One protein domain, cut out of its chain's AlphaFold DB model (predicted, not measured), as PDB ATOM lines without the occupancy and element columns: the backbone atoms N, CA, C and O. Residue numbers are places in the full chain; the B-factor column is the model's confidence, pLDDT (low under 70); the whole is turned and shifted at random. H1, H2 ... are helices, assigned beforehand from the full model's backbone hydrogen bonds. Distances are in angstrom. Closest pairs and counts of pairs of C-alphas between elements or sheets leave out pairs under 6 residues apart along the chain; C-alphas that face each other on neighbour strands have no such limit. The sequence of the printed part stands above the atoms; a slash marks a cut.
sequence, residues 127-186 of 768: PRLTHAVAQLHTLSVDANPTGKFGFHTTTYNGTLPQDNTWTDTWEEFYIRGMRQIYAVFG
ATOM      1  N   PRO A 127     230.978 191.236 188.444       88.81
ATOM      2  CA  PRO A 127     232.407 191.218 188.755       88.81
ATOM      3  C   PRO A 127     232.872 192.468 189.505       88.81
ATOM      4  O   PRO A 127     233.590 192.363 190.495       88.81
ATOM      5  N   ARG A 128     232.422 193.661 189.096       85.62
ATOM      6  CA  ARG A 128     232.814 194.914 189.756       85.62
ATOM      7  C   ARG A 128     232.270 194.995 191.180       85.62
ATOM      8  O   ARG A 128     232.990 195.414 192.083       85.62
ATOM      9  N   LEU A 129     231.018 194.580 191.384       88.81
ATOM     10  CA  LEU A 129     230.399 194.537 192.708       88.81
ATOM     11  C   LEU A 129     231.103 193.528 193.622       88.81
ATOM     12  O   LEU A 129     231.497 193.873 194.732       88.81
ATOM     13  N   THR A 130     231.275 192.291 193.153       92.19
ATOM     14  CA  THR A 130     231.908 191.214 193.932       92.19
ATOM     15  C   THR A 130     233.363 191.533 194.252       92.19
ATOM     16  O   THR A 130     233.775 191.337 195.392       92.19
ATOM     17  N   HIS A 131     234.109 192.113 193.307       91.31
ATOM     18  CA  HIS A 131     235.470 192.588 193.539       91.31
ATOM     19  C   HIS A 131     235.520 193.663 194.628       91.31
ATOM     20  O   HIS A 131     236.294 193.531 195.571       91.31
ATOM     21  N   ALA A 132     234.671 194.691 194.545       90.69
ATOM     22  CA  ALA A 132     234.651 195.764 195.535       90.69
ATOM     23  C   ALA A 132     234.292 195.242 196.940       90.69
ATOM     24  O   ALA A 132     234.922 195.626 197.925       90.69
ATOM     25  N   VAL A 133     233.309 194.338 197.045       92.88
ATOM     26  CA  VAL A 133     232.906 193.730 198.327       92.88
ATOM     27  C   VAL A 133     234.013 192.836 198.890       92.88
ATOM     28  O   VAL A 133     234.324 192.929 200.076       92.88
ATOM     29  N   ALA A 134     234.641 192.004 198.053       94.44
ATOM     30  CA  ALA A 134     235.757 191.154 198.463       94.44
ATOM     31  C   ALA A 134     236.971 191.983 198.910       94.44
ATOM     32  O   ALA A 134     237.609 191.650 199.911       94.44
ATOM     33  N   GLN A 135     237.258 193.086 198.213       94.75
ATOM     34  CA  GLN A 135     238.317 194.024 198.572       94.75
ATOM     35  C   GLN A 135     238.050 194.671 199.935       94.75
ATOM     36  O   GLN A 135     238.926 194.631 200.796       94.75
ATOM     37  N   LEU A 136     236.845 195.214 200.159       94.19
ATOM     38  CA  LEU A 136     236.471 195.798 201.451       94.19
ATOM     39  C   LEU A 136     236.587 194.766 202.576       94.19
ATOM     40  O   LEU A 136     237.176 195.067 203.610       94.19
ATOM     41  N   HIS A 137     236.072 193.551 202.363       90.31
ATOM     42  CA  HIS A 137     236.156 192.481 203.352       90.31
ATOM     43  C   HIS A 137     237.615 192.173 203.705       90.31
ATOM     44  O   HIS A 137     237.994 192.301 204.866       90.31
ATOM     45  N   THR A 138     238.446 191.871 202.706       92.00
ATOM     46  CA  THR A 138     239.858 191.495 202.896       92.00
ATOM     47  C   THR A 138     240.638 192.584 203.633       92.00
ATOM     48  O   THR A 138     241.222 192.322 204.680       92.00
ATOM     49  N   LEU A 139     240.572 193.830 203.152       93.75
ATOM     50  CA  LEU A 139     241.315 194.942 203.751       93.75
ATOM     51  C   LEU A 139     240.806 195.296 205.157       93.75
ATOM     52  O   LEU A 139     241.590 195.706 206.011       93.75
ATOM     53  N   SER A 140     239.506 195.126 205.422       90.19
ATOM     54  CA  SER A 140     238.946 195.360 206.759       90.19
ATOM     55  C   SER A 140     239.393 194.317 207.784       90.19
ATOM     56  O   SER A 140     239.559 194.662 208.951       90.19
ATOM     57  N   VAL A 141     239.620 193.065 207.362       87.62
ATOM     58  CA  VAL A 141     240.164 192.017 208.240       87.62
ATOM     59  C   VAL A 141     241.601 192.351 208.624       87.62
ATOM     60  O   VAL A 141     241.921 192.332 209.810       87.62
ATOM     61  N   ASP A 142     242.435 192.736 207.654       85.69
ATOM     62  CA  ASP A 142     243.838 193.096 207.898       85.69
ATOM     63  C   ASP A 142     243.977 194.304 208.841       85.69
ATOM     64  O   ASP A 142     244.902 194.375 209.651       85.69
ATOM     65  N   ALA A 143     243.039 195.249 208.761       86.00
ATOM     66  CA  ALA A 143     243.014 196.448 209.592       86.00
ATOM     67  C   ALA A 143     242.335 196.257 210.964       86.00
ATOM     68  O   ALA A 143     242.353 197.190 211.766       86.00
ATOM     69  N   ASN A 144     241.723 195.099 211.254       85.12
ATOM     70  CA  ASN A 144     240.986 194.864 212.500       85.12
ATOM     71  C   ASN A 144     241.926 194.411 213.637       85.12
ATOM     72  O   ASN A 144     242.298 193.236 213.696       85.12
ATOM     73  N   PRO A 145     242.245 195.274 214.623       79.12
ATOM     74  CA  PRO A 145     243.196 194.934 215.683       79.12
ATOM     75  C   PRO A 145     242.635 193.939 216.709       79.12
ATOM     76  O   PRO A 145     243.388 193.409 217.523       79.12
ATOM     77  N   THR A 146     241.317 193.712 216.721       85.62
ATOM     78  CA  THR A 146     240.657 192.848 217.712       85.62
ATOM     79  C   THR A 146     240.509 191.405 217.242       85.62
ATOM     80  O   THR A 146     240.342 190.521 218.077       85.62
ATOM     81  N   GLY A 147     240.512 191.168 215.924       87.06
ATOM     82  CA  GLY A 147     240.174 189.874 215.316       87.06
ATOM     83  C   GLY A 147     238.735 189.396 215.567       87.06
ATOM     84  O   GLY A 147     238.395 188.282 215.182       87.06
ATOM     85  N   LYS A 148     237.892 190.213 216.215       93.19
ATOM     86  CA  LYS A 148     236.496 189.907 216.558       93.19
ATOM     87  C   LYS A 148     235.525 190.504 215.539       93.19
ATOM     88  O   LYS A 148     235.893 191.391 214.770       93.19
ATOM     89  N   PHE A 149     234.269 190.066 215.584       91.81
ATOM     90  CA  PHE A 149     233.180 190.552 214.732       91.81
ATOM     91  C   PHE A 149     232.228 191.442 215.533       91.81
ATOM     92  O   PHE A 149     231.623 190.978 216.500       91.81
ATOM     93  N   GLY A 150     232.113 192.715 215.156       91.62
ATOM     94  CA  GLY A 150     231.302 193.718 215.848       91.62
ATOM     95  C   GLY A 150     231.604 195.140 215.375       91.62
ATOM     96  O   GLY A 150     232.328 195.339 214.398       91.62
ATOM     97  N   PHE A 151     231.041 196.135 216.063       92.31
ATOM     98  CA  PHE A 151     231.311 197.552 215.801       92.31
ATOM     99  C   PHE A 151     231.233 198.371 217.098       92.31
ATOM    100  O   PHE A 151     230.454 198.057 217.994       92.31
ATOM    101  N   HIS A 152     232.045 199.426 217.233       90.81
ATOM    102  CA  HIS A 152     232.153 200.200 218.486       90.81
ATOM    103  C   HIS A 152     230.943 201.091 218.783       90.81
ATOM    104  O   HIS A 152     230.784 201.542 219.914       90.81
ATOM    105  N   THR A 153     230.103 201.352 217.784       92.88
ATOM    106  CA  THR A 153     228.892 202.162 217.917       92.88
ATOM    107  C   THR A 153     227.688 201.437 217.322       92.88
ATOM    108  O   THR A 153     227.827 200.565 216.463       92.88
ATOM    109  N   THR A 154     226.485 201.780 217.774       92.81
ATOM    110  CA  THR A 154     225.245 201.197 217.253       92.81
ATOM    111  C   THR A 154     224.952 201.745 215.857       92.81
ATOM    112  O   THR A 154     224.763 202.948 215.682       92.81
ATOM    113  N   THR A 155     224.863 200.862 214.864       93.75
ATOM    114  CA  THR A 155     224.390 201.187 213.510       93.75
ATOM    115  C   THR A 155     222.899 200.899 213.384       93.75
ATOM    116  O   THR A 155     222.294 200.243 214.235       93.75
ATOM    117  N   TYR A 156     222.280 201.426 212.330       89.25
ATOM    118  CA  TYR A 156     220.838 201.345 212.133       89.25
ATOM    119  C   TYR A 156     220.495 200.861 210.724       89.25
ATOM    120  O   TYR A 156     221.097 201.296 209.746       89.25
ATOM    121  N   ASN A 157     219.468 200.015 210.620       81.88
ATOM    122  CA  ASN A 157     218.798 199.700 209.360       81.88
ATOM    123  C   ASN A 157     217.445 200.430 209.321       81.88
ATOM    124  O   ASN A 157     216.474 200.021 209.966       81.88
ATOM    125  N   GLY A 158     217.393 201.574 208.635       77.00
ATOM    126  CA  GLY A 158     216.293 202.524 208.804       77.00
ATOM    127  C   GLY A 158     216.259 203.042 210.246       77.00
ATOM    128  O   GLY A 158     217.225 203.626 210.716       77.00
ATOM    129  N   THR A 159     215.167 202.800 210.978       74.19
ATOM    130  CA  THR A 159     215.026 203.197 212.398       74.19
ATOM    131  C   THR A 159     215.280 202.055 213.396       74.19
ATOM    132  O   THR A 159     215.077 202.223 214.610       74.19
ATOM    133  N   LEU A 160     215.715 200.889 212.904       82.25
ATOM    134  CA  LEU A 160     216.000 199.696 213.699       82.25
ATOM    135  C   LEU A 160     217.475 199.686 214.146       82.25
ATOM    136  O   LEU A 160     218.338 199.591 213.275       82.25
ATOM    137  N   PRO A 161     217.784 199.776 215.455       87.00
ATOM    138  CA  PRO A 161     219.156 199.627 215.942       87.00
ATOM    139  C   PRO A 161     219.649 198.186 215.756       87.00
ATOM    140  O   PRO A 161     218.891 197.245 215.994       87.00
ATOM    141  N   GLN A 162     220.910 198.021 215.369       88.56
ATOM    142  CA  GLN A 162     221.565 196.720 215.215       88.56
ATOM    143  C   GLN A 162     222.390 196.362 216.463       88.56
ATOM    144  O   GLN A 162     223.051 197.228 217.038       88.56
ATOM    145  N   ASP A 163     222.361 195.094 216.887       90.31
ATOM    146  CA  ASP A 163     223.265 194.561 217.914       90.31
ATOM    147  C   ASP A 163     224.673 194.397 217.333       90.31
ATOM    148  O   ASP A 163     224.987 193.398 216.690       90.31
ATOM    149  N   ASN A 164     225.515 195.398 217.581       92.12
ATOM    150  CA  ASN A 164     226.908 195.431 217.142       92.12
ATOM    151  C   ASN A 164     227.893 194.868 218.180       92.12
ATOM    152  O   ASN A 164     229.099 195.098 218.073       92.12
ATOM    153  N   THR A 165     227.397 194.154 219.197       92.62
ATOM    154  CA  THR A 165     228.249 193.571 220.240       92.62
ATOM    155  C   THR A 165     229.333 192.691 219.622       92.62
ATOM    156  O   THR A 165     229.045 191.820 218.804       92.62
ATOM    157  N   TRP A 166     230.577 192.894 220.055       93.75
ATOM    158  CA  TRP A 166     231.713 192.095 219.610       93.75
ATOM    159  C   TRP A 166     231.558 190.620 219.996       93.75
ATOM    160  O   TRP A 166     231.268 190.299 221.149       93.75
ATOM    161  N   THR A 167     231.811 189.733 219.039       95.19
ATOM    162  CA  THR A 167     231.768 188.269 219.181       95.19
ATOM    163  C   THR A 167     233.023 187.641 218.583       95.19
ATOM    164  O   THR A 167     233.711 188.261 217.768       95.19
ATOM    165  N   ASP A 168     233.341 186.415 218.996       94.56
ATOM    166  CA  ASP A 168     234.557 185.730 218.543       94.56
ATOM    167  C   ASP A 168     234.396 185.095 217.150       94.56
ATOM    168  O   ASP A 168     235.391 184.830 216.480       94.56
ATOM    169  N   THR A 169     233.158 184.878 216.689       93.62
ATOM    170  CA  THR A 169     232.861 184.269 215.381       93.62
ATOM    171  C   THR A 169     231.821 185.068 214.609       93.62
ATOM    172  O   THR A 169     230.928 185.691 215.186       93.62
ATOM    173  N   TRP A 170     231.918 185.030 213.281       91.25
ATOM    174  CA  TRP A 170     230.967 185.709 212.407       91.25
ATOM    175  C   TRP A 170     229.559 185.119 212.541       91.25
ATOM    176  O   TRP A 170     228.569 185.849 212.526       91.25
ATOM    177  N   GLU A 171     229.461 183.803 212.714       95.00
ATOM    178  CA  GLU A 171     228.206 183.077 212.872       95.00
ATOM    179  C   GLU A 171     227.453 183.532 214.124       95.00
ATOM    180  O   GLU A 171     226.240 183.741 214.069       95.00
ATOM    181  N   GLU A 172     228.159 183.733 215.242       94.81
ATOM    182  CA  GLU A 172     227.557 184.249 216.471       94.81
ATOM    183  C   GLU A 172     227.027 185.674 216.273       94.81
ATOM    184  O   GLU A 172     225.866 185.944 216.603       94.81
ATOM    185  N   PHE A 173     227.839 186.561 215.684       92.75
ATOM    186  CA  PHE A 173     227.429 187.921 215.329       92.75
ATOM    187  C   PHE A 173     226.159 187.919 214.467       92.75
ATOM    188  O   PHE A 173     225.165 188.582 214.782       92.75
ATOM    189  N   TYR A 174     226.167 187.116 213.401       91.94
ATOM    190  CA  TYR A 174     225.073 187.010 212.444       91.94
ATOM    191  C   TYR A 174     223.791 186.479 213.093       91.94
ATOM    192  O   TYR A 174     222.724 187.078 212.942       91.94
ATOM    193  N   ILE A 175     223.876 185.388 213.862       90.62
ATOM    194  CA  ILE A 175     222.718 184.790 214.542       90.62
ATOM    195  C   ILE A 175     222.096 185.781 215.529       90.62
ATOM    196  O   ILE A 175     220.869 185.889 215.586       90.62
ATOM    197  N   ARG A 176     222.909 186.520 216.296       88.81
ATOM    198  CA  ARG A 176     222.412 187.539 217.234       88.81
ATOM    199  C   ARG A 176     221.674 188.660 216.509       88.81
ATOM    200  O   ARG A 176     220.530 188.950 216.864       88.81
ATOM    201  N   GLY A 177     222.276 189.209 215.454       87.00
ATOM    202  CA  GLY A 177     221.646 190.235 214.622       87.00
ATOM    203  C   GLY A 177     220.317 189.761 214.026       87.00
ATOM    204  O   GLY A 177     219.302 190.451 214.137       87.00
ATOM    205  N   MET A 178     220.279 188.543 213.476       86.38
ATOM    206  CA  MET A 178     219.056 187.969 212.907       86.38
ATOM    207  C   MET A 178     217.975 187.730 213.962       86.38
ATOM    208  O   MET A 178     216.816 188.060 213.725       86.38
ATOM    209  N   ARG A 179     218.323 187.212 215.148       84.06
ATOM    210  CA  ARG A 179     217.364 187.027 216.252       84.06
ATOM    211  C   ARG A 179     216.716 188.340 216.673       84.06
ATOM    212  O   ARG A 179     215.505 188.374 216.858       84.06
ATOM    213  N   GLN A 180     217.490 189.418 216.784       80.06
ATOM    214  CA  GLN A 180     216.955 190.733 217.135       80.06
ATOM    215  C   GLN A 180     216.014 191.275 216.052       80.06
ATOM    216  O   GLN A 180     214.935 191.778 216.363       80.06
ATOM    217  N   ILE A 181     216.399 191.124 214.781       77.44
ATOM    218  CA  ILE A 181     215.557 191.453 213.627       77.44
ATOM    219  C   ILE A 181     214.225 190.685 213.724       77.44
ATOM    220  O   ILE A 181     213.163 191.300 213.682       77.44
ATOM    221  N   TYR A 182     214.257 189.367 213.947       73.50
ATOM    222  CA  TYR A 182     213.052 188.537 214.086       73.50
ATOM    223  C   TYR A 182     212.188 188.881 215.309       73.50
ATOM    224  O   TYR A 182     210.961 188.913 215.185       73.50
ATOM    225  N   ALA A 183     212.802 189.181 216.456       69.62
ATOM    226  CA  ALA A 183     212.100 189.563 217.681       69.62
ATOM    227  C   ALA A 183     211.323 190.878 217.502       69.62
ATOM    228  O   ALA A 183     210.150 190.968 217.860       69.62
ATOM    229  N   VAL A 184     211.927 191.880 216.853       63.69
ATOM    230  CA  VAL A 184     211.252 193.158 216.557       63.69
ATOM    231  C   VAL A 184     210.105 192.989 215.548       63.69
ATOM    232  O   VAL A 184     209.169 193.790 215.530       63.69
ATOM    233  N   PHE A 185     210.117 191.925 214.743       62.62
ATOM    234  CA  PHE A 185     209.042 191.605 213.802       62.62
ATOM    235  C   PHE A 185     207.901 190.756 214.379       62.62
ATOM    236  O   PHE A 185     207.012 190.374 213.613       62.62
ATOM    237  N   GLY A 186     207.877 190.504 215.694       49.59
ATOM    238  CA  GLY A 186     206.756 189.838 216.364       49.59
ATOM    239  C   GLY A 186     206.594 188.364 215.994       49.59
ATOM    240  O   GLY A 186     205.498 187.822 216.114       49.59
TER     241      GLY A 186
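What this domain is: This is residues 127 to 186 of the 768 residues of the protein "Protein-ribulosamine 3-kinase" of Neonectria ditissima (UniProt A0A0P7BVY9). Helix H1 sticks out as an arm, with residues 127 to 140 standing free, from a body made of the long looping link, residues 143 to 169, and a second helix, H2. The two helices are apart, and a short antiparallel pairing lies within the link. The printed part has 60 residues with two named helices, H1 then H2, and no named strand; its class is all helix. It is loose, with a radius of gyration of the C-alphas of 13.4 A, and spans 37 by 28 by 20 A.

Where its parts are: H1, residues 127 to 142, is 22.4 A long, from C-alpha 127 at (232.407, 191.218, 188.755) to C-alpha 142 at (243.838, 193.096, 207.898). H2, residues 170 to 184, is 21.5 A long and ends at C-alpha 184, (211.252, 193.158, 216.557).

How they stand to each other: H1 and H2 are apart, with no C-alpha of the one within 8 A of the other. Within their link, residues 156 to 157 pair antiparallel with residues 160 to 161. In H1 and H2 every O i to N i+4 pair is within hydrogen-bond range.

The domain as a whole: The C-alphas farthest apart, those of Asp 142 and Gly 186, are 38.2 A apart. The printed part has no cut. The link of 27 residues is long. Residues 183 to 186 have pLDDT under 70.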